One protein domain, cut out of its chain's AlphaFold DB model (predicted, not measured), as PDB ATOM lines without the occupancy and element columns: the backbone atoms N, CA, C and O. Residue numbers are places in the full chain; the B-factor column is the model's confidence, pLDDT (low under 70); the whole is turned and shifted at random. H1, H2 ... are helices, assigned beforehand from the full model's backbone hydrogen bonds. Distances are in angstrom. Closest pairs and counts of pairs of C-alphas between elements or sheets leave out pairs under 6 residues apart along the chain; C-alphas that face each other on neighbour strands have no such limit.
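AT A GLANCE: This is residues 34 to 145 and 401 to 458 of the 638 residues of an uncharacterized protein of Methylovulum psychrotolerans (UniProt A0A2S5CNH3). Crossed helices form an elongated body of two unequal lobes, with H3 between them. In the larger lobe H7 is the core, with H4, H5, H6 and H9 packed round it and H8 on H6; in the smaller, the longest helix, H10, crosses H2, with H1 nearby. The printed part has 170 residues with ten named helices, H1 to H10 in chain order, and no named strand; the class is all helix. The whole is compact, with a radius of gyration of the C-alphas of 16.4 A, and its C-alphas span 53 by 32 by 31 A along their three main axes.

HOW THE PARTS SIT: H10, residues 442 to 458, touches H2, residues 47 to 57, at a steep tilt of 60 degrees, opposite ways; their closest C-alphas, of Asp 49 and Ala 452, are 4.6 A apart. H1, residues 34 to 41, is close to but not clearly touching H10, with C-alphas 36 and 449 closest at 6.6 A. H3, residues 72 to 81, only just touches H2, with 3 pairs of C-alphas within 8 A, the closest being 54 and 73 at 7.1 A. H9, residues 427 to 438, touches H3 with residues 433 to 437 alone; C-alphas 79 and 437 are closest at 6.9 A. The hub is H7, residues 402 to 415, which touches five helices. It is about perpendicular to H9, at 90 degrees, with C-alphas 404 and 434 closest at 7.2 A. It only just touches H3, with 3 pairs of C-alphas within 8 A, the closest being 78 and 414 at 7.0 A. H6, residues 123 to 137, touches H7 with residues 130 to 135 alone, at a steep tilt of 52 degrees; C-alphas 134 and 405 are closest at 6.0 A. H7 touches H4, residues 89 to 97, at 7.3 A between the closest C-alphas, 89 and 402, and H5, residues 111 to 118, at 6.9 A between 113 and 414. H8, residues 419 to 423, touches H6, with C-alphas 130 and 419 closest at 4.2 A. In each of the ten helices every O i to N i+4 pair is within hydrogen-bond range.

IN THESE COORDINATES: H1 begins at C-alpha 34, (174.044, 147.033, 126.212). H10, 24.7 A from first to last C-alpha, ends at C-alpha 458, (168.610, 134.907, 107.902). H6 measures 21.4 A, H7 19.2 A, H9 16.8 A, H2 15.8 A and H3 14.4 A.

THE WHOLE: The two farthest C-alphas, of Thr 145 and Gln 458, are 55.5 A apart. Residues 146 to 400 are not printed; C-alphas 145 and 401 are 13.9 A apart across the cut. The links H2 to H3 and H4 to H5 are long. The mean pLDDT of the printed part is 76.2; it is under 70 at 45 residues, among them 55 to 67 and 86 to 101.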
ATOM      1  N   ALA A  34     174.901 145.849 126.230       74.56
ATOM      2  CA  ALA A  34     174.044 147.033 126.212       74.56
ATOM      3  C   ALA A  34     173.504 147.363 124.808       74.56
ATOM      4  O   ALA A  34     172.323 147.663 124.659       74.56
ATOM      5  N   ARG A  35     174.333 147.239 123.763       70.44
ATOM      6  CA  ARG A  35     173.911 147.474 122.376       70.44
ATOM      7  C   ARG A  35     172.995 146.372 121.865       70.44
ATOM      8  O   ARG A  35     172.025 146.678 121.183       70.44
ATOM      9  N   TYR A  36     173.233 145.114 122.222       78.81
ATOM     10  CA  TYR A  36     172.292 144.045 121.878       78.81
ATOM     11  C   TYR A  36     170.929 144.223 122.553       78.81
ATOM     12  O   TYR A  36     169.897 144.038 121.910       78.81
ATOM     13  N   ARG A  37     170.908 144.677 123.812       84.31
ATOM     14  CA  ARG A  37     169.664 145.050 124.498       84.31
ATOM     15  C   ARG A  37     168.951 146.189 123.772       84.31
ATOM     16  O   ARG A  37     167.744 146.113 123.581       84.31
ATOM     17  N   GLU A  38     169.667 147.217 123.316       75.81
ATOM     18  CA  GLU A  38     169.071 148.279 122.491       75.81
ATOM     19  C   GLU A  38     168.472 147.739 121.186       75.81
ATOM     20  O   GLU A  38     167.356 148.118 120.837       75.81
ATOM     21  N   LEU A  39     169.167 146.835 120.487       73.38
ATOM     22  CA  LEU A  39     168.654 146.192 119.271       73.38
ATOM     23  C   LEU A  39     167.378 145.388 119.544       73.38
ATOM     24  O   LEU A  39     166.433 145.447 118.754       73.38
ATOM     25  N   TYR A  40     167.319 144.693 120.681       82.62
ATOM     26  CA  TYR A  40     166.111 144.011 121.139       82.62
ATOM     27  C   TYR A  40     164.966 145.001 121.405       82.62
ATOM     28  O   TYR A  40     163.872 144.845 120.868       82.62
ATOM     29  N   TRP A  41     165.220 146.085 122.145       78.94
ATOM     30  CA  TRP A  41     164.206 147.112 122.425       78.94
ATOM     31  C   TRP A  41     163.731 147.864 121.173       78.94
ATOM     32  O   TRP A  41     162.605 148.358 121.141       78.94
ATOM     33  N   GLN A  42     164.559 147.930 120.131       73.56
ATOM     34  CA  GLN A  42     164.207 148.476 118.817       73.56
ATOM     35  C   GLN A  42     163.426 147.484 117.935       73.56
ATOM     36  O   GLN A  42     163.027 147.847 116.829       73.56
ATOM     37  N   GLY A  43     163.219 146.244 118.392       76.62
ATOM     38  CA  GLY A  43     162.539 145.185 117.641       76.62
ATOM     39  C   GLY A  43     163.382 144.559 116.527       76.62
ATOM     40  O   GLY A  43     162.836 143.841 115.693       76.62
ATOM     41  N   ARG A  44     164.696 144.826 116.489       65.31
ATOM     42  CA  ARG A  44     165.640 144.207 115.541       65.31
ATOM     43  C   ARG A  44     166.084 142.811 115.962       65.31
ATOM     44  O   ARG A  44     166.511 142.044 115.117       65.31
ATOM     45  N   ILE A  45     166.024 142.506 117.251       79.44
ATOM     46  CA  ILE A  45     166.139 141.143 117.771       79.44
ATOM     47  C   ILE A  45     164.820 140.861 118.473       79.44
ATOM     48  O   ILE A  45     164.384 141.659 119.302       79.44
ATOM     49  N   THR A  46     164.167 139.760 118.124       85.25
ATOM     50  CA  THR A  46     162.854 139.402 118.666       85.25
ATOM     51  C   THR A  46     162.953 138.289 119.707       85.25
ATOM     52  O   THR A  46     163.990 137.645 119.873       85.25
ATOM     53  N   ASP A  47     161.851 138.041 120.415       85.31
ATOM     54  CA  ASP A  47     161.747 136.893 121.320       85.31
ATOM     55  C   ASP A  47     161.941 135.557 120.583       85.31
ATOM     56  O   ASP A  47     162.531 134.636 121.151       85.31
ATOM     57  N   ASP A  48     161.517 135.466 119.318       85.12
ATOM     58  CA  ASP A  48     161.691 134.270 118.487       85.12
ATOM     59  C   ASP A  48     163.167 134.046 118.122       85.12
ATOM     60  O   ASP A  48     163.647 132.911 118.109       85.12
ATOM     61  N   ASP A  49     163.918 135.126 117.905       84.25
ATOM     62  CA  ASP A  49     165.357 135.066 117.634       84.25
ATOM     63  C   ASP A  49     166.142 134.584 118.860       84.25
ATOM     64  O   ASP A  49     167.023 133.726 118.753       84.25
ATOM     65  N   LEU A  50     165.784 135.085 120.048       86.62
ATOM     66  CA  LEU A  50     166.343 134.600 121.309       86.62
ATOM     67  C   LEU A  50     165.963 133.133 121.558       86.62
ATOM     68  O   LEU A  50     166.818 132.338 121.943       86.62
ATOM     69  N   ALA A  51     164.710 132.746 121.291       84.06
ATOM     70  CA  ALA A  51     164.244 131.362 121.395       84.06
ATOM     71  C   ALA A  51     165.074 130.400 120.533       84.06
ATOM     72  O   ALA A  51     165.519 129.355 121.018       84.06
ATOM     73  N   ALA A  52     165.325 130.775 119.277       80.94
ATOM     74  CA  ALA A  52     166.143 130.001 118.350       80.94
ATOM     75  C   ALA A  52     167.603 129.885 118.826       80.94
ATOM     76  O   ALA A  52     168.196 128.800 118.776       80.94
ATOM     77  N   ALA A  53     168.171 130.972 119.360       82.31
ATOM     78  CA  ALA A  53     169.518 130.969 119.926       82.31
ATOM     79  C   ALA A  53     169.641 130.008 121.124       82.31
ATOM     80  O   ALA A  53     170.577 129.207 121.187       82.31
ATOM     81  N   PHE A  54     168.667 130.018 122.041       81.56
ATOM     82  CA  PHE A  54     168.661 129.127 123.207       81.56
ATOM     83  C   PHE A  54     168.555 127.642 122.834       81.56
ATOM     84  O   PHE A  54     169.178 126.796 123.483       81.56
ATOM     85  N   GLY A  55     167.794 127.322 121.782       69.12
ATOM     86  CA  GLY A  55     167.647 125.953 121.286       69.12
ATOM     87  C   GLY A  55     168.937 125.370 120.703       69.12
ATOM     88  O   GLY A  55     169.138 124.159 120.769       69.12
ATOM     89  N   THR A  56     169.824 126.221 120.178       64.06
ATOM     90  CA  THR A  56     171.040 125.788 119.470       64.06
ATOM     91  C   THR A  56     172.230 125.571 120.411       64.06
ATOM     92  O   THR A  56     172.924 124.566 120.282       64.06
ATOM     93  N   ASP A  57     172.446 126.472 121.378       56.78
ATOM     94  CA  ASP A  57     173.665 126.484 122.213       56.78
ATOM     95  C   ASP A  57     173.485 125.899 123.624       56.78
ATOM     96  O   ASP A  57     174.436 125.370 124.199       56.78
ATOM     97  N   LEU A  58     172.287 125.992 124.210       59.16
ATOM     98  CA  LEU A  58     172.038 125.579 125.599       59.16
ATOM     99  C   LEU A  58     171.127 124.352 125.717       59.16
ATOM    100  O   LEU A  58     170.918 123.849 126.822       59.16
ATOM    101  N   GLY A  59     170.544 123.885 124.606       55.62
ATOM    102  CA  GLY A  59     169.514 122.843 124.635       55.62
ATOM    103  C   GLY A  59     168.360 123.199 125.580       55.62
ATOM    104  O   GLY A  59     167.765 122.306 126.188       55.62
ATOM    105  N   CYS A  60     168.084 124.498 125.769       53.91
ATOM    106  CA  CYS A  60     167.056 124.973 126.687       53.91
ATOM    107  C   CYS A  60     165.692 124.478 126.206       53.91
ATOM    108  O   CYS A  60     165.127 124.996 125.247       53.91
ATOM    109  N   GLN A  61     165.161 123.467 126.885       58.09
ATOM    110  CA  GLN A  61     163.812 122.978 126.643       58.09
ATOM    111  C   GLN A  61     162.792 124.053 127.047       58.09
ATOM    112  O   GLN A  61     162.989 124.789 128.017       58.09
ATOM    113  N   THR A  62     161.669 124.106 126.331       57.81
ATOM    114  CA  THR A  62     160.490 124.915 126.689       57.81
ATOM    115  C   THR A  62     159.738 124.357 127.899       57.81
ATOM    116  O   THR A  62     158.803 124.991 128.383       57.81
ATOM    117  N   ALA A  63     160.133 123.180 128.396       60.09
ATOM    118  CA  ALA A  63     159.532 122.560 129.563       60.09
ATOM    119  C   ALA A  63     159.768 123.416 130.828       60.09
ATOM    120  O   ALA A  63     160.874 123.936 131.030       60.09
ATOM    121  N   PRO A  64     158.741 123.587 131.676       64.56
ATOM    122  CA  PRO A  64     158.901 124.234 132.969       64.56
ATOM    123  C   PRO A  64     159.737 123.349 133.905       64.56
ATOM    124  O   PRO A  64     159.737 122.126 133.762       64.56
ATOM    125  N   LEU A  65     160.457 123.964 134.851       64.06
ATOM    126  CA  LEU A  65     161.281 123.243 135.838       64.06
ATOM    127  C   LEU A  65     160.425 122.296 136.706       64.06
ATOM    128  O   LEU A  65     160.810 121.164 136.979       64.06
ATOM    129  N   SER A  66     159.212 122.743 137.043       67.88
ATOM    130  CA  SER A  66     158.150 122.012 137.744       67.88
ATOM    131  C   SER A  66     156.773 122.566 137.329       67.88
ATOM    132  O   SER A  66     156.696 123.553 136.601       67.88
ATOM    133  N   ALA A  67     155.661 121.938 137.741       62.19
ATOM    134  CA  ALA A  67     154.311 122.239 137.226       62.19
ATOM    135  C   ALA A  67     153.852 123.712 137.383       62.19
ATOM    136  O   ALA A  67     152.938 124.136 136.676       62.19
ATOM    137  N   SER A  68     154.483 124.482 138.276       70.00
ATOM    138  CA  SER A  68     154.219 125.910 138.518       70.00
ATOM    139  C   SER A  68     155.453 126.813 138.356       70.00
ATOM    140  O   SER A  68     155.335 128.025 138.545       70.00
ATOM    141  N   ALA A  69     156.616 126.262 137.992       75.38
ATOM    142  CA  ALA A  69     157.867 127.005 137.862       75.38
ATOM    143  C   ALA A  69     158.072 127.606 136.457       75.38
ATOM    144  O   ALA A  69     157.525 127.105 135.468       75.38
ATOM    145  N   PRO A  70     158.874 128.682 136.330       82.44
ATOM    146  CA  PRO A  70     159.186 129.299 135.051       82.44
ATOM    147  C   PRO A  70     159.930 128.328 134.135       82.44
ATOM    148  O   PRO A  70     160.651 127.426 134.570       82.44
ATOM    149  N   THR A  71     159.792 128.546 132.830       84.06
ATOM    150  CA  THR A  71     160.585 127.819 131.839       84.06
ATOM    151  C   THR A  71     162.039 128.280 131.887       84.06
ATOM    152  O   THR A  71     162.331 129.457 132.126       84.06
ATOM    153  N   ARG A  72     162.974 127.368 131.591       81.50
ATOM    154  CA  ARG A  72     164.408 127.704 131.507       81.50
ATOM    155  C   ARG A  72     164.670 128.847 130.523       81.50
ATOM    156  O   ARG A  72     165.496 129.719 130.781       81.50
ATOM    157  N   GLN A  73     163.909 128.876 129.430       83.19
ATOM    158  CA  GLN A  73     163.951 129.935 128.428       83.19
ATOM    159  C   GLN A  73     163.561 131.309 128.999       83.19
ATOM    160  O   GLN A  73     164.221 132.301 128.697       83.19
ATOM    161  N   ALA A  74     162.530 131.380 129.850       85.38
ATOM    162  CA  ALA A  74     162.118 132.634 130.482       85.38
ATOM    163  C   ALA A  74     163.216 133.189 131.402       85.38
ATOM    164  O   ALA A  74     163.494 134.388 131.370       85.38
ATOM    165  N   VAL A  75     163.880 132.314 132.164       87.25
ATOM    166  CA  VAL A  75     165.001 132.679 133.046       87.25
ATOM    167  C   VAL A  75     166.190 133.191 132.231       87.25
ATOM    168  O   VAL A  75     166.690 134.282 132.504       87.25
ATOM    169  N   CYS A  76     166.596 132.462 131.185       85.44
ATOM    170  CA  CYS A  76     167.705 132.867 130.313       85.44
ATOM    171  C   CYS A  76     167.422 134.197 129.606       85.44
ATOM    172  O   CYS A  76     168.303 135.049 129.514       85.44
ATOM    173  N   ARG A  77     166.179 134.414 129.158       88.56
ATOM    174  CA  ARG A  77     165.758 135.684 128.555       88.56
ATOM    175  C   ARG A  77     165.913 136.846 129.532       88.56
ATOM    176  O   ARG A  77     166.502 137.858 129.169       88.56
ATOM    177  N   ILE A  78     165.421 136.711 130.765       89.75
ATOM    178  CA  ILE A  78     165.555 137.773 131.777       89.75
ATOM    179  C   ILE A  78     167.035 138.042 132.071       89.75
ATOM    180  O   ILE A  78     167.430 139.202 132.115       89.75
ATOM    181  N   ALA A  79     167.858 136.998 132.194       88.06
ATOM    182  CA  ALA A  79     169.292 137.135 132.447       88.06
ATOM    183  C   ALA A  79     170.074 137.820 131.306       88.06
ATOM    184  O   ALA A  79     171.114 138.422 131.562       88.06
ATOM    185  N   LEU A  80     169.597 137.744 130.055       88.12
ATOM    186  CA  LEU A  80     170.170 138.496 128.930       88.12
ATOM    187  C   LEU A  80     169.698 139.956 128.892       88.12
ATOM    188  O   LEU A  80     170.463 140.851 128.530       88.12
ATOM    189  N   LEU A  81     168.431 140.206 129.228       87.94
ATOM    190  CA  LEU A  81     167.823 141.535 129.123       87.94
ATOM    191  C   LEU A  81     168.143 142.443 130.314       87.94
ATOM    192  O   LEU A  81     168.256 143.658 130.140       87.94
ATOM    193  N   PHE A  82     168.312 141.868 131.503       87.00
ATOM    194  CA  PHE A  82     168.465 142.597 132.759       87.00
ATOM    195  C   PHE A  82     169.722 142.153 133.504       87.00
ATOM    196  O   PHE A  82     170.187 141.025 133.363       87.00
ATOM    197  N   ASP A  83     170.295 143.055 134.299       81.75
ATOM    198  CA  ASP A  83     171.463 142.723 135.111       81.75
ATOM    199  C   ASP A  83     171.042 141.991 136.395       81.75
ATOM    200  O   ASP A  83     170.467 142.584 137.311       81.75
ATOM    201  N   LEU A  84     171.321 140.686 136.426       82.62
ATOM    202  CA  LEU A  84     171.106 139.787 137.564       82.62
ATOM    203  C   LEU A  84     172.438 139.337 138.192       82.62
ATOM    204  O   LEU A  84     172.519 138.252 138.775       82.62
ATOM    205  N   SER A  85     173.502 140.122 138.013       72.25
ATOM    206  CA  SER A  85     174.803 139.873 138.634       72.25
ATOM    207  C   SER A  85     174.694 139.770 140.158       72.25
ATOM    208  O   SER A  85     173.883 140.455 140.789       72.25
ATOM    209  N   ALA A  86     175.526 138.911 140.757       67.62
ATOM    210  CA  ALA A  86     175.729 138.920 142.203       67.62
ATOM    211  C   ALA A  86     176.230 140.310 142.614       67.62
ATOM    212  O   ALA A  86     177.184 140.824 142.027       67.62
ATOM    213  N   LEU A  87     175.565 140.914 143.594       67.69
ATOM    214  CA  LEU A  87     176.053 142.133 144.216       67.69
ATOM    215  C   LEU A  87     176.984 141.738 145.340       67.69
ATOM    216  O   LEU A  87     176.653 140.843 146.105       67.69
ATOM    217  N   ASN A  88     178.105 142.435 145.484       56.00
ATOM    218  CA  ASN A  88     178.854 142.300 146.722       56.00
ATOM    219  C   ASN A  88     178.014 142.856 147.898       56.00
ATOM    220  O   ASN A  88     177.107 143.673 147.690       56.00
ATOM    221  N   PRO A  89     178.323 142.491 149.151       53.59
ATOM    222  CA  PRO A  89     177.541 142.939 150.301       53.59
ATOM    223  C   PRO A  89     177.413 144.468 150.441       53.59
ATOM    224  O   PRO A  89     176.411 144.956 150.954       53.59
ATOM    225  N   CYS A  90     178.397 145.244 149.963       51.78
ATOM    226  CA  CYS A  90     178.354 146.713 149.967       51.78
ATOM    227  C   CYS A  90     177.290 147.242 149.005       51.78
ATOM    228  O   CYS A  90     176.529 148.143 149.341       51.78
ATOM    229  N   GLN A  91     177.264 146.684 147.796       60.62
ATOM    230  CA  GLN A  91     176.294 147.022 146.767       60.62
ATOM    231  C   GLN A  91     174.895 146.608 147.217       60.62
ATOM    232  O   GLN A  91     173.956 147.375 147.033       60.62
ATOM    233  N   LEU A  92     174.750 145.445 147.860       65.69
ATOM    234  CA  LEU A  92     173.475 145.013 148.429       65.69
ATOM    235  C   LEU A  92     172.978 145.986 149.512       65.69
ATOM    236  O   LEU A  92     171.834 146.426 149.434       65.69
ATOM    237  N   ALA A  93     173.832 146.372 150.468       56.88
ATOM    238  CA  ALA A  93     173.490 147.355 151.499       56.88
ATOM    239  C   ALA A  93     173.076 148.705 150.888       56.88
ATOM    240  O   ALA A  93     172.011 149.225 151.210       56.88
ATOM    241  N   TRP A  94     173.837 149.207 149.911       64.75
ATOM    242  CA  TRP A  94     173.492 150.430 149.181       64.75
ATOM    243  C   TRP A  94     172.151 150.313 148.440       64.75
ATOM    244  O   TRP A  94     171.322 151.217 148.485       64.75
ATOM    245  N   HIS A  95     171.885 149.182 147.785       62.44
ATOM    246  CA  HIS A  95     170.602 148.953 147.120       62.44
ATOM    247  C   HIS A  95     169.426 148.933 148.114       62.44
ATOM    248  O   HIS A  95     168.336 149.403 147.783       62.44
ATOM    249  N   ILE A  96     169.631 148.406 149.322       63.41
ATOM    250  CA  ILE A  96     168.615 148.368 150.379       63.41
ATOM    251  C   ILE A  96     168.358 149.772 150.941       63.41
ATOM    252  O   ILE A  96     167.197 150.173 151.030       63.41
ATOM    253  N   GLU A  97     169.415 150.508 151.283       55.12
ATOM    254  CA  GLU A  97     169.341 151.803 151.970       55.12
ATOM    255  C   GLU A  97     169.030 152.963 151.013       55.12
ATOM    256  O   GLU A  97     168.039 153.665 151.196       55.12
ATOM    257  N   GLU A  98     169.824 153.131 149.953       54.38
ATOM    258  CA  GLU A  98     169.758 154.291 149.048       54.38
ATOM    259  C   GLU A  98     168.741 154.112 147.918       54.38
ATOM    260  O   GLU A  98     168.129 155.073 147.451       54.38
ATOM    261  N   ARG A  99     168.516 152.873 147.461       54.41
ATOM    262  CA  ARG A  99     167.497 152.582 146.432       54.41
ATOM    263  C   ARG A  99     166.179 152.076 146.990       54.41
ATOM    264  O   ARG A  99     165.295 151.742 146.200       54.41
ATOM    265  N   ALA A 100     166.054 152.011 148.315       64.31
ATOM    266  CA  ALA A 100     164.866 151.527 148.999       64.31
ATOM    267  C   ALA A 100     164.337 150.225 148.361       64.31
ATOM    268  O   ALA A 100     163.143 150.099 148.086       64.31
ATOM    269  N   ALA A 101     165.226 149.261 148.078       67.44
ATOM    270  CA  ALA A 101     164.905 148.067 147.281       67.44
ATOM    271  C   ALA A 101     163.773 147.194 147.862       67.44
ATOM    272  O   ALA A 101     163.215 146.362 147.149       67.44
ATOM    273  N   PHE A 102     163.430 147.383 149.140       73.06
ATOM    274  CA  PHE A 102     162.299 146.730 149.810       73.06
ATOM    275  C   PHE A 102     161.030 147.584 149.872       73.06
ATOM    276  O   PHE A 102     159.998 147.118 150.345       73.06
ATOM    277  N   GLN A 103     161.094 148.835 149.429       71.06
ATOM    278  CA  GLN A 103     159.965 149.758 149.408       71.06
ATOM    279  C   GLN A 103     159.390 149.902 148.000       71.06
ATOM    280  O   GLN A 103     158.176 150.062 147.871       71.06
ATOM    281  N   HIS A 104     160.231 149.862 146.958       80.81
ATOM    282  CA  HIS A 104     159.825 150.077 145.567       80.81
ATOM    283  C   HIS A 104     160.352 148.975 144.641       80.81
ATOM    284  O   HIS A 104     161.509 148.563 144.728       80.81
ATOM    285  N   ILE A 105     159.505 148.525 143.711       82.56
ATOM    286  CA  ILE A 105     159.867 147.587 142.645       82.56
ATOM    287  C   ILE A 105     160.918 148.258 141.760       82.56
ATOM    288  O   ILE A 105     160.774 149.426 141.371       82.56
ATOM    289  N   GLN A 106     161.953 147.501 141.391       81.69
ATOM    290  CA  GLN A 106     163.069 148.029 140.608       81.69
ATOM    291  C   GLN A 106     162.603 148.668 139.290       81.69
ATOM    292  O   GLN A 106     161.655 148.215 138.638       81.69
ATOM    293  N   ALA A 107     163.247 149.776 138.917       81.38
ATOM    294  CA  ALA A 107     162.825 150.625 137.799       81.38
ATOM    295  C   ALA A 107     162.867 149.911 136.436       81.38
ATOM    296  O   ALA A 107     162.113 150.261 135.534       81.38
ATOM    297  N   ASP A 108     163.724 148.902 136.303       82.88
ATOM    298  CA  ASP A 108     163.899 148.089 135.103       82.88
ATOM    299  C   ASP A 108     162.903 146.920 134.997       82.88
ATOM    300  O   ASP A 108     162.878 146.225 133.981       82.88
ATOM    301  N   VAL A 109     162.037 146.704 135.993       85.06
ATOM    302  CA  VAL A 109     160.954 145.712 135.907       85.06
ATOM    303  C   VAL A 109     159.856 146.219 134.957       85.06
ATOM    304  O   VAL A 109     159.309 147.305 135.185       85.06
ATOM    305  N   PRO A 110     159.470 145.445 133.918       85.44
ATOM    306  CA  PRO A 110     158.465 145.867 132.946       85.44
ATOM    307  C   PRO A 110     157.139 146.306 133.583       85.44
ATOM    308  O   PRO A 110     156.616 145.648 134.482       85.44
ATOM    309  N   VAL A 111     156.534 147.380 133.058       84.19
ATOM    310  CA  VAL A 111     155.294 147.976 133.601       84.19
ATOM    311  C   VAL A 111     154.143 146.968 133.690       84.19
ATOM    312  O   VAL A 111     153.355 147.020 134.631       84.19
ATOM    313  N   ALA A 112     154.043 146.038 132.736       84.94
ATOM    314  CA  ALA A 112     153.029 144.983 132.760       84.94
ATOM    315  C   ALA A 112     153.196 144.050 133.973       84.94
ATOM    316  O   ALA A 112     152.228 143.798 134.688       84.94
ATOM    317  N   VAL A 113     154.431 143.622 134.250       85.94
ATOM    318  CA  VAL A 113     154.770 142.771 135.402       85.94
ATOM    319  C   VAL A 113     154.581 143.541 136.707       85.94
ATOM    320  O   VAL A 113     153.982 143.030 137.649       85.94
ATOM    321  N   ARG A 114     154.983 144.817 136.739       85.50
ATOM    322  CA  ARG A 114     154.740 145.710 137.879       85.50
ATOM    323  C   ARG A 114     153.248 145.818 138.205       85.50
ATOM    324  O   ARG A 114     152.869 145.688 139.363       85.50
ATOM    325  N   ARG A 115     152.384 146.010 137.199       85.00
ATOM    326  CA  ARG A 115     150.923 146.037 137.397       85.00
ATOM    327  C   ARG A 115     150.383 144.712 137.927       85.00
ATOM    328  O   ARG A 115     149.481 144.735 138.751       85.00
ATOM    329  N   GLN A 116     150.923 143.585 137.463       85.75
ATOM    330  CA  GLN A 116     150.530 142.258 137.938       85.75
ATOM    331  C   GLN A 116     150.908 142.047 139.411       85.75
ATOM    332  O   GLN A 116     150.067 141.602 140.187       85.75
ATOM    333  N   LEU A 117     152.133 142.406 139.803       84.12
ATOM    334  CA  LEU A 117     152.604 142.312 141.189       84.12
ATOM    335  C   LEU A 117     151.756 143.180 142.132       84.12
ATOM    336  O   LEU A 117     151.264 142.705 143.152       84.12
ATOM    337  N   LEU A 118     151.501 144.430 141.734       85.19
ATOM    338  CA  LEU A 118     150.717 145.392 142.517       85.19
ATOM    339  C   LEU A 118     149.205 145.107 142.536       85.19
ATOM    340  O   LEU A 118     148.478 145.742 143.295       85.19
ATOM    341  N   ALA A 119     148.709 144.187 141.703       81.81
ATOM    342  CA  ALA A 119     147.295 143.814 141.704       81.81
ATOM    343  C   ALA A 119     146.914 142.958 142.923       81.81
ATOM    344  O   ALA A 119     145.744 142.934 143.302       81.81
ATOM    345  N   ALA A 120     147.880 142.245 143.512       71.56
ATOM    346  CA  ALA A 120     147.643 141.322 144.616       71.56
ATOM    347  C   ALA A 120     147.829 141.981 145.991       71.56
ATOM    348  O   ALA A 120     146.982 141.816 146.867       71.56
ATOM    349  N   GLU A 121     148.926 142.717 146.184       77.81
ATOM    350  CA  GLU A 121     149.322 143.283 147.477       77.81
ATOM    351  C   GLU A 121     149.994 144.665 147.306       77.81
ATOM    352  O   GLU A 121     150.543 144.962 146.241       77.81
ATOM    353  N   PRO A 122     149.957 145.535 148.335       81.50
ATOM    354  CA  PRO A 122     150.700 146.793 148.325       81.50
ATOM    355  C   PRO A 122     152.220 146.565 148.235       81.50
ATOM    356  O   PRO A 122     152.753 145.589 148.753       81.50
ATOM    357  N   GLU A 123     152.919 147.502 147.588       85.19
ATOM    358  CA  GLU A 123     154.289 147.326 147.078       85.19
ATOM    359  C   GLU A 123     155.326 146.921 148.140       85.19
ATOM    360  O   GLU A 123     155.960 145.873 148.023       85.19
ATOM    361  N   ALA A 124     155.481 147.724 149.195       81.50
ATOM    362  CA  ALA A 124     156.480 147.493 150.237       81.50
ATOM    363  C   ALA A 124     156.296 146.163 151.006       81.50
ATOM    364  O   ALA A 124     157.255 145.392 151.083       81.50
ATOM    365  N   PRO A 125     155.106 145.826 151.553       83.56
ATOM    366  CA  PRO A 125     154.937 144.563 152.276       83.56
ATOM    367  C   PRO A 125     155.095 143.338 151.370       83.56
ATOM    368  O   PRO A 125     155.647 142.334 151.812       83.56
ATOM    369  N   MET A 126     154.700 143.429 150.096       86.88
ATOM    370  CA  MET A 126     154.920 142.358 149.122       86.88
ATOM    371  C   MET A 126     156.419 142.085 148.907       86.88
ATOM    372  O   MET A 126     156.844 140.929 148.910       86.88
ATOM    373  N   LEU A 127     157.234 143.133 148.730       85.94
ATOM    374  CA  LEU A 127     158.682 142.997 148.528       85.94
ATOM    375  C   LEU A 127     159.387 142.456 149.777       85.94
ATOM    376  O   LEU A 127     160.244 141.581 149.663       85.94
ATOM    377  N   GLN A 128     158.997 142.932 150.962       81.81
ATOM    378  CA  GLN A 128     159.518 142.427 152.234       81.81
ATOM    379  C   GLN A 128     159.167 140.951 152.445       81.81
ATOM    380  O   GLN A 128     160.038 140.166 152.817       81.81
ATOM    381  N   ALA A 129     157.926 140.554 152.151       84.94
ATOM    382  CA  ALA A 129     157.494 139.163 152.235       84.94
ATOM    383  C   ALA A 129     158.248 138.265 151.242       84.94
ATOM    384  O   ALA A 129     158.629 137.151 151.589       84.94
ATOM    385  N   LEU A 130     158.500 138.748 150.018       87.44
ATOM    386  CA  LEU A 130     159.255 138.002 149.008       87.44
ATOM    387  C   LEU A 130     160.713 137.794 149.434       87.44
ATOM    388  O   LEU A 130     161.239 136.691 149.296       87.44
ATOM    389  N   TRP A 131     161.357 138.836 149.963       84.88
ATOM    390  CA  TRP A 131     162.714 138.733 150.495       84.88
ATOM    391  C   TRP A 131     162.775 137.744 151.664       84.88
ATOM    392  O   TRP A 131     163.588 136.823 151.637       84.88
ATOM    393  N   ALA A 132     161.879 137.881 152.646       81.81
ATOM    394  CA  ALA A 132     161.819 136.996 153.807       81.81
ATOM    395  C   ALA A 132     161.619 135.524 153.409       81.81
ATOM    396  O   ALA A 132     162.346 134.663 153.898       81.81
ATOM    397  N   ALA A 133     160.717 135.243 152.464       85.75
ATOM    398  CA  ALA A 133     160.485 133.891 151.956       85.75
ATOM    399  C   ALA A 133     161.744 133.270 151.324       85.75
ATOM    400  O   ALA A 133     162.045 132.102 151.551       85.75
ATOM    401  N   LEU A 134     162.509 134.046 150.548       86.06
ATOM    402  CA  LEU A 134     163.755 133.566 149.941       86.06
ATOM    403  C   LEU A 134     164.854 133.328 150.985       86.06
ATOM    404  O   LEU A 134     165.612 132.368 150.857       86.06
ATOM    405  N   VAL A 135     164.936 134.180 152.010       79.06
ATOM    406  CA  VAL A 135     165.880 134.029 153.128       79.06
ATOM    407  C   VAL A 135     165.575 132.767 153.935       79.06
ATOM    408  O   VAL A 135     166.487 131.990 154.226       79.06
ATOM    409  N   GLU A 136     164.296 132.535 154.235       81.44
ATOM    410  CA  GLU A 136     163.809 131.350 154.944       81.44
ATOM    411  C   GLU A 136     164.105 130.070 154.152       81.44
ATOM    412  O   GLU A 136     164.751 129.153 154.660       81.44
ATOM    413  N   MET A 137     163.728 130.033 152.872       81.75
ATOM    414  CA  MET A 137     163.916 128.864 152.005       81.75
ATOM    415  C   MET A 137     165.392 128.514 151.754       81.75
ATOM    416  O   MET A 137     165.731 127.352 151.498       81.75
ATOM    417  N   LEU A 138     166.287 129.504 151.820       76.69
ATOM    418  CA  LEU A 138     167.730 129.309 151.666       76.69
ATOM    419  C   LEU A 138     168.470 129.069 152.996       76.69
ATOM    420  O   LEU A 138     169.664 128.781 152.945       76.69
ATOM    421  N   GLU A 139     167.768 129.070 154.140       65.19
ATOM    422  CA  GLU A 139     168.284 128.773 155.494       65.19
ATOM    423  C   GLU A 139     169.463 129.668 155.920       65.19
ATOM    424  O   GLU A 139     170.541 129.211 156.305       65.19
ATOM    425  N   ILE A 140     169.254 130.977 155.838       55.84
ATOM    426  CA  ILE A 140     170.256 132.001 156.147       55.84
ATOM    427  C   ILE A 140     170.266 132.303 157.651       55.84
ATOM    428  O   ILE A 140     169.221 132.670 158.182       55.84
ATOM    429  N   PRO A 141     171.407 132.210 158.358       48.50
ATOM    430  CA  PRO A 141     171.453 132.565 159.773       48.50
ATOM    431  C   PRO A 141     171.277 134.079 159.994       48.50
ATOM    432  O   PRO A 141     172.049 134.891 159.479       48.50
ATOM    433  N   ASP A 142     170.284 134.440 160.813       37.75
ATOM    434  CA  ASP A 142     170.000 135.802 161.281       37.75
ATOM    435  C   ASP A 142     171.134 136.324 162.178       37.75
ATOM    436  O   ASP A 142     171.260 135.954 163.346       37.75
ATOM    437  N   GLY A 143     171.989 137.191 161.634       46.53
ATOM    438  CA  GLY A 143     173.089 137.775 162.405       46.53
ATOM    439  C   GLY A 143     174.049 138.655 161.610       46.53
ATOM    440  O   GLY A 143     175.254 138.621 161.856       46.53
ATOM    441  N   ALA A 144     173.555 139.426 160.639       46.09
ATOM    442  CA  ALA A 144     174.371 140.403 159.923       46.09
ATOM    443  C   ALA A 144     174.589 141.651 160.800       46.09
ATOM    444  O   ALA A 144     173.838 142.619 160.744       46.09
ATOM    445  N   THR A 145     175.605 141.607 161.660       44.41
ATOM    446  CA  THR A 145     176.143 142.809 162.320       44.41
ATOM    447  C   THR A 145     176.628 143.795 161.254       44.41
ATOM    448  O   THR A 145     177.337 143.379 160.336       44.41
ATOM    449  N   PRO A 401     174.549 135.110 152.337       49.28
ATOM    450  CA  PRO A 401     173.568 134.473 151.476       49.28
ATOM    451  C   PRO A 401     172.596 135.491 150.839       49.28
ATOM    452  O   PRO A 401     171.741 135.113 150.044       49.28
ATOM    453  N   GLY A 402     172.788 136.790 151.102       56.16
ATOM    454  CA  GLY A 402     172.216 137.912 150.367       56.16
ATOM    455  C   GLY A 402     172.540 137.943 148.869       56.16
ATOM    456  O   GLY A 402     171.703 138.436 148.128       56.16
ATOM    457  N   ASP A 403     173.656 137.381 148.386       68.94
ATOM    458  CA  ASP A 403     173.992 137.399 146.946       68.94
ATOM    459  C   ASP A 403     173.035 136.503 146.142       68.94
ATOM    460  O   ASP A 403     172.429 136.925 145.153       68.94
ATOM    461  N   SER A 404     172.850 135.264 146.600       75.06
ATOM    462  CA  SER A 404     171.916 134.303 146.006       75.06
ATOM    463  C   SER A 404     170.464 134.740 146.197       75.06
ATOM    464  O   SER A 404     169.678 134.677 145.248       75.06
ATOM    465  N   VAL A 405     170.113 135.248 147.387       81.38
ATOM    466  CA  VAL A 405     168.780 135.816 147.640       81.38
ATOM    467  C   VAL A 405     168.532 137.014 146.740       81.38
ATOM    468  O   VAL A 405     167.458 137.097 146.166       81.38
ATOM    469  N   TRP A 406     169.500 137.912 146.547       83.94
ATOM    470  CA  TRP A 406     169.343 139.090 145.696       83.94
ATOM    471  C   TRP A 406     169.097 138.719 144.239       83.94
ATOM    472  O   TRP A 406     168.171 139.243 143.617       83.94
ATOM    473  N   ARG A 407     169.880 137.783 143.698       86.12
ATOM    474  CA  ARG A 407     169.707 137.306 142.320       86.12
ATOM    475  C   ARG A 407     168.329 136.683 142.120       86.12
ATOM    476  O   ARG A 407     167.652 137.007 141.145       86.12
ATOM    477  N   LEU A 408     167.878 135.857 143.067       88.31
ATOM    478  CA  LEU A 408     166.537 135.273 143.037       88.31
ATOM    479  C   LEU A 408     165.438 136.314 143.269       88.31
ATOM    480  O   LEU A 408     164.421 136.270 142.588       88.31
ATOM    481  N   PHE A 409     165.644 137.282 144.156       88.94
ATOM    482  CA  PHE A 409     164.712 138.371 144.446       88.94
ATOM    483  C   PHE A 409     164.487 139.247 143.211       88.94
ATOM    484  O   PHE A 409     163.345 139.553 142.862       88.94
ATOM    485  N   ARG A 410     165.565 139.594 142.498       89.75
ATOM    486  CA  ARG A 410     165.516 140.283 141.203       89.75
ATOM    487  C   ARG A 410     164.807 139.434 140.152       89.75
ATOM    488  O   ARG A 410     163.884 139.920 139.500       89.75
ATOM    489  N   LEU A 411     165.196 138.166 140.006       90.81
ATOM    490  CA  LEU A 411     164.590 137.251 139.039       90.81
ATOM    491  C   LEU A 411     163.076 137.094 139.278       90.81
ATOM    492  O   LEU A 411     162.298 137.199 138.332       90.81
ATOM    493  N   CYS A 412     162.651 136.923 140.533       90.75
ATOM    494  CA  CYS A 412     161.243 136.805 140.918       90.75
ATOM    495  C   CYS A 412     160.441 138.060 140.564       90.75
ATOM    496  O   CYS A 412     159.347 137.941 140.014       90.75
ATOM    497  N   GLN A 413     160.996 139.257 140.784       90.50
ATOM    498  CA  GLN A 413     160.351 140.506 140.371       90.50
ATOM    499  C   GLN A 413     160.161 140.591 138.852       90.50
ATOM    500  O   GLN A 413     159.089 140.982 138.397       90.50
ATOM    501  N   HIS A 414     161.159 140.194 138.055       90.50
ATOM    502  CA  HIS A 414     161.039 140.194 136.591       90.50
ATOM    503  C   HIS A 414     160.095 139.099 136.062       90.50
ATOM    504  O   HIS A 414     159.498 139.275 135.000       90.50
ATOM    505  N   LEU A 415     159.934 137.993 136.797       88.88
ATOM    506  CA  LEU A 415     158.975 136.925 136.495       88.88
ATOM    507  C   LEU A 415     157.550 137.217 136.998       88.88
ATOM    508  O   LEU A 415     156.621 136.511 136.614       88.88
ATOM    509  N   GLY A 416     157.364 138.237 137.841       87.81
ATOM    510  CA  GLY A 416     156.070 138.553 138.450       87.81
ATOM    511  C   GLY A 416     155.643 137.572 139.543       87.81
ATOM    512  O   GLY A 416     154.447 137.353 139.729       87.81
ATOM    513  N   LEU A 417     156.608 136.967 140.241       88.94
ATOM    514  CA  LEU A 417     156.370 135.990 141.303       88.94
ATOM    515  C   LEU A 417     156.206 136.673 142.662       88.94
ATOM    516  O   LEU A 417     156.967 137.570 143.025       88.94
ATOM    517  N   THR A 418     155.224 136.205 143.427       88.56
ATOM    518  CA  THR A 418     154.941 136.659 144.795       88.56
ATOM    519  C   THR A 418     155.522 135.697 145.829       88.56
ATOM    520  O   THR A 418     155.785 134.533 145.527       88.56
ATOM    521  N   ALA A 419     155.665 136.155 147.077       87.56
ATOM    522  CA  ALA A 419     156.171 135.341 148.184       87.56
ATOM    523  C   ALA A 419     155.432 133.998 148.326       87.56
ATOM    524  O   ALA A 419     156.062 132.960 148.485       87.56
ATOM    525  N   ARG A 420     154.097 134.002 148.184       86.00
ATOM    526  CA  ARG A 420     153.262 132.792 148.288       86.00
ATOM    527  C   ARG A 420     153.626 131.748 147.234       86.00
ATOM    528  O   ARG A 420     153.776 130.584 147.562       86.00
ATOM    529  N   GLN A 421     153.820 132.182 145.990       85.62
ATOM    530  CA  GLN A 421     154.182 131.285 144.888       85.62
ATOM    531  C   GLN A 421     155.585 130.698 145.064       85.62
ATOM    532  O   GLN A 421     155.811 129.554 144.692       85.62
ATOM    533  N   VAL A 422     156.516 131.471 145.628       86.81
ATOM    534  CA  VAL A 422     157.886 131.015 145.905       86.81
ATOM    535  C   VAL A 422     157.918 130.006 147.056       86.81
ATOM    536  O   VAL A 422     158.664 129.034 146.983       86.81
ATOM    537  N   LEU A 423     157.096 130.203 148.092       86.62
ATOM    538  CA  LEU A 423     156.982 129.277 149.227       86.62
ATOM    539  C   LEU A 423     156.379 127.916 148.838       86.62
ATOM    540  O   LEU A 423     156.666 126.917 149.492       86.62
ATOM    541  N   ASP A 424     155.583 127.860 147.769       86.19
ATOM    542  CA  ASP A 424     155.013 126.612 147.248       86.19
ATOM    543  C   ASP A 424     156.045 125.734 146.505       86.19
ATOM    544  O   ASP A 424     155.735 124.605 146.113       86.19
ATOM    545  N   TRP A 425     157.265 126.233 146.269       85.12
ATOM    546  CA  TRP A 425     158.299 125.516 145.520       85.12
ATOM    547  C   TRP A 425     159.287 124.775 146.423       85.12
ATOM    548  O   TRP A 425     159.634 125.253 147.503       85.12
ATOM    549  N   PRO A 426     159.825 123.624 145.981       83.94
ATOM    550  CA  PRO A 426     160.913 122.973 146.694       83.94
ATOM    551  C   PRO A 426     162.205 123.798 146.582       83.94
ATOM    552  O   PRO A 426     162.503 124.388 145.543       83.94
ATOM    553  N   LYS A 427     163.047 123.751 147.624       83.06
ATOM    554  CA  LYS A 427     164.387 124.376 147.634       83.06
ATOM    555  C   LYS A 427     165.234 123.988 146.411       83.06
ATOM    556  O   LYS A 427     166.023 124.795 145.928       83.06
ATOM    557  N   THR A 428     165.051 122.774 145.889       82.00
ATOM    558  CA  THR A 428     165.730 122.268 144.688       82.00
ATOM    559  C   THR A 428     165.481 123.143 143.457       82.00
ATOM    560  O   THR A 428     166.430 123.424 142.731       82.00
ATOM    561  N   ASP A 429     164.256 123.641 143.268       85.06
ATOM    562  CA  ASP A 429     163.900 124.476 142.113       85.06
ATOM    563  C   ASP A 429     164.602 125.844 142.201       85.06
ATOM    564  O   ASP A 429     165.119 126.349 141.206       85.06
ATOM    565  N   LEU A 430     164.712 126.422 143.406       84.56
ATOM    566  CA  LEU A 430     165.448 127.675 143.638       84.56
ATOM    567  C   LEU A 430     166.952 127.522 143.369       84.56
ATOM    568  O   LEU A 430     167.576 128.412 142.787       84.56
ATOM    569  N   LEU A 431     167.537 126.390 143.766       83.12
ATOM    570  CA  LEU A 431     168.941 126.079 143.480       83.12
ATOM    571  C   LEU A 431     169.179 125.847 141.983       83.12
ATOM    572  O   LEU A 431     170.216 126.251 141.460       83.12
ATOM    573  N   GLU A 432     168.219 125.254 141.274       83.50
ATOM    574  CA  GLU A 432     168.299 125.075 139.825       83.50
ATOM    575  C   GLU A 432     168.218 126.415 139.076       83.50
ATOM    576  O   GLU A 432     168.963 126.627 138.117       83.50
ATOM    577  N   LEU A 433     167.399 127.363 139.547       86.38
ATOM    578  CA  LEU A 433     167.382 128.732 139.018       86.38
ATOM    579  C   LEU A 433     168.740 129.422 139.171       86.38
ATOM    580  O   LEU A 433     169.222 130.037 138.219       86.38
ATOM    581  N   LEU A 434     169.380 129.298 140.337       83.62
ATOM    582  CA  LEU A 434     170.727 129.830 140.555       83.62
ATOM    583  C   LEU A 434     171.750 129.171 139.621       83.62
ATOM    584  O   LEU A 434     172.512 129.878 138.965       83.62
ATOM    585  N   ALA A 435     171.702 127.843 139.475       82.31
ATOM    586  CA  ALA A 435     172.586 127.110 138.572       82.31
ATOM    587  C   ALA A 435     172.417 127.537 137.101       82.31
ATOM    588  O   ALA A 435     173.402 127.627 136.368       82.31
ATOM    589  N   LEU A 436     171.191 127.847 136.665       83.44
ATOM    590  CA  LEU A 436     170.932 128.389 135.326       83.44
ATOM    591  C   LEU A 436     171.532 129.783 135.140       83.44
ATOM    592  O   LEU A 436     172.092 130.065 134.082       83.44
ATOM    593  N   LEU A 437     171.437 130.650 136.151       84.56
ATOM    594  CA  LEU A 437     172.075 131.965 136.100       84.56
ATOM    595  C   LEU A 437     173.609 131.845 136.084       84.56
ATOM    596  O   LEU A 437     174.271 132.614 135.391       84.56
ATOM    597  N   ASP A 438     174.178 130.875 136.802       80.69
ATOM    598  CA  ASP A 438     175.624 130.606 136.818       80.69
ATOM    599  C   ASP A 438     176.127 129.989 135.504       80.69
ATOM    600  O   ASP A 438     177.262 130.234 135.089       80.69
ATOM    601  N   ALA A 439     175.268 129.257 134.790       80.12
ATOM    602  CA  ALA A 439     175.544 128.723 133.457       80.12
ATOM    603  C   ALA A 439     175.550 129.794 132.342       80.12
ATOM    604  O   ALA A 439     175.784 129.465 131.177       80.12
ATOM    605  N   LEU A 440     175.333 131.074 132.681       80.25
ATOM    606  CA  LEU A 440     175.329 132.214 131.758       80.25
ATOM    607  C   LEU A 440     176.464 133.226 132.043       80.25
ATOM    608  O   LEU A 440     176.204 134.421 132.238       80.25
ATOM    609  N   PRO A 441     177.750 132.816 132.020       76.06
ATOM    610  CA  PRO A 441     178.855 133.769 132.083       76.06
ATOM    611  C   PRO A 441     178.832 134.714 130.869       76.06
ATOM    612  O   PRO A 441     178.230 134.419 129.834       76.06
ATOM    613  N   LEU A 442     179.526 135.855 130.974       73.69
ATOM    614  CA  LEU A 442     179.587 136.893 129.926       73.69
ATOM    615  C   LEU A 442     179.886 136.328 128.525       73.69
ATOM    616  O   LEU A 442     179.267 136.734 127.545       73.69
ATOM    617  N   SER A 443     180.784 135.346 128.431       73.19
ATOM    618  CA  SER A 443     181.145 134.685 127.172       73.19
ATOM    619  C   SER A 443     179.996 133.887 126.545       73.19
ATOM    620  O   SER A 443     179.848 133.869 125.324       73.19
ATOM    621  N   VAL A 444     179.158 133.237 127.356       77.19
ATOM    622  CA  VAL A 444     177.965 132.521 126.883       77.19
ATOM    623  C   VAL A 444     176.903 133.523 126.441       77.19
ATOM    624  O   VAL A 444     176.367 133.384 125.344       77.19
ATOM    625  N   ARG A 445     176.661 134.576 127.232       82.56
ATOM    626  CA  ARG A 445     175.696 135.632 126.890       82.56
ATOM    627  C   ARG A 445     176.031 136.328 125.571       82.56
ATOM    628  O   ARG A 445     175.151 136.504 124.735       82.56
ATOM    629  N   ALA A 446     177.305 136.653 125.348       76.44
ATOM    630  CA  ALA A 446     177.772 137.257 124.103       76.44
ATOM    631  C   ALA A 446     177.488 136.376 122.869       76.44
ATOM    632  O   ALA A 446     177.030 136.879 121.844       76.44
ATOM    633  N   ARG A 447     177.705 135.057 122.978       76.25
ATOM    634  CA  ARG A 447     177.412 134.108 121.889       76.25
ATOM    635  C   ARG A 447     175.919 133.987 121.599       76.25
ATOM    636  O   ARG A 447     175.537 133.987 120.432       76.25
ATOM    637  N   LEU A 448     175.080 133.945 122.635       83.19
ATOM    638  CA  LEU A 448     173.622 133.879 122.472       83.19
ATOM    639  C   LEU A 448     173.078 135.111 121.741       83.19
ATOM    640  O   LEU A 448     172.266 134.971 120.829       83.19
ATOM    641  N   TRP A 449     173.574 136.303 122.080       82.94
ATOM    642  CA  TRP A 449     173.203 137.534 121.385       82.94
ATOM    643  C   TRP A 449     173.582 137.520 119.900       82.94
ATOM    644  O   TRP A 449     172.769 137.881 119.050       82.94
ATOM    645  N   GLN A 450     174.778 137.030 119.571       74.19
ATOM    646  CA  GLN A 450     175.211 136.869 118.179       74.19
ATOM    647  C   GLN A 450     174.373 135.848 117.407       74.19
ATOM    648  O   GLN A 450     174.100 136.038 116.222       74.19
ATOM    649  N   ALA A 451     174.008 134.738 118.050       74.31
ATOM    650  CA  ALA A 451     173.176 133.716 117.434       74.31
ATOM    651  C   ALA A 451     171.778 134.266 117.111       74.31
ATOM    652  O   ALA A 451     171.281 134.035 116.009       74.31
ATOM    653  N   ALA A 452     171.194 135.049 118.024       77.44
ATOM    654  CA  ALA A 452     169.896 135.687 117.825       77.44
ATOM    655  C   ALA A 452     169.924 136.723 116.686       77.44
ATOM    656  O   ALA A 452     169.101 136.656 115.775       77.44
ATOM    657  N   ASP A 453     170.910 137.625 116.664       71.50
ATOM    658  CA  ASP A 453     171.054 138.624 115.590       71.50
ATOM    659  C   ASP A 453     171.243 137.966 114.207       71.50
ATOM    660  O   ASP A 453     170.629 138.358 113.210       71.50
ATOM    661  N   ARG A 454     172.025 136.880 114.147       62.94
ATOM    662  CA  ARG A 454     172.221 136.104 112.913       62.94
ATOM    663  C   ARG A 454     170.936 135.436 112.436       62.94
ATOM    664  O   ARG A 454     170.683 135.415 111.230       62.94
ATOM    665  N   HIS A 455     170.157 134.872 113.354       69.38
ATOM    666  CA  HIS A 455     168.888 134.229 113.031       69.38
ATOM    667  C   HIS A 455     167.898 135.235 112.429       69.38
ATOM    668  O   HIS A 455     167.360 134.986 111.348       69.38
ATOM    669  N   HIS A 456     167.769 136.413 113.046       66.12
ATOM    670  CA  HIS A 456     166.939 137.502 112.532       66.12
ATOM    671  C   HIS A 456     167.312 137.872 111.090       66.12
ATOM    672  O   HIS A 456     166.467 137.959 110.195       66.12
ATOM    673  N   TYR A 457     168.614 138.024 110.834       50.97
ATOM    674  CA  TYR A 457     169.127 138.370 109.510       50.97
ATOM    675  C   TYR A 457     168.825 137.297 108.449       50.97
ATOM    676  O   TYR A 457     168.462 137.617 107.315       50.97
ATOM    677  N   GLN A 458     168.930 136.015 108.807       48.50
ATOM    678  CA  GLN A 458     168.610 134.907 107.902       48.50
ATOM    679  C   GLN A 458     167.119 134.871 107.534       48.50
ATOM    680  O   GLN A 458     166.785 134.619 106.374       48.50
TER     681      GLN A 458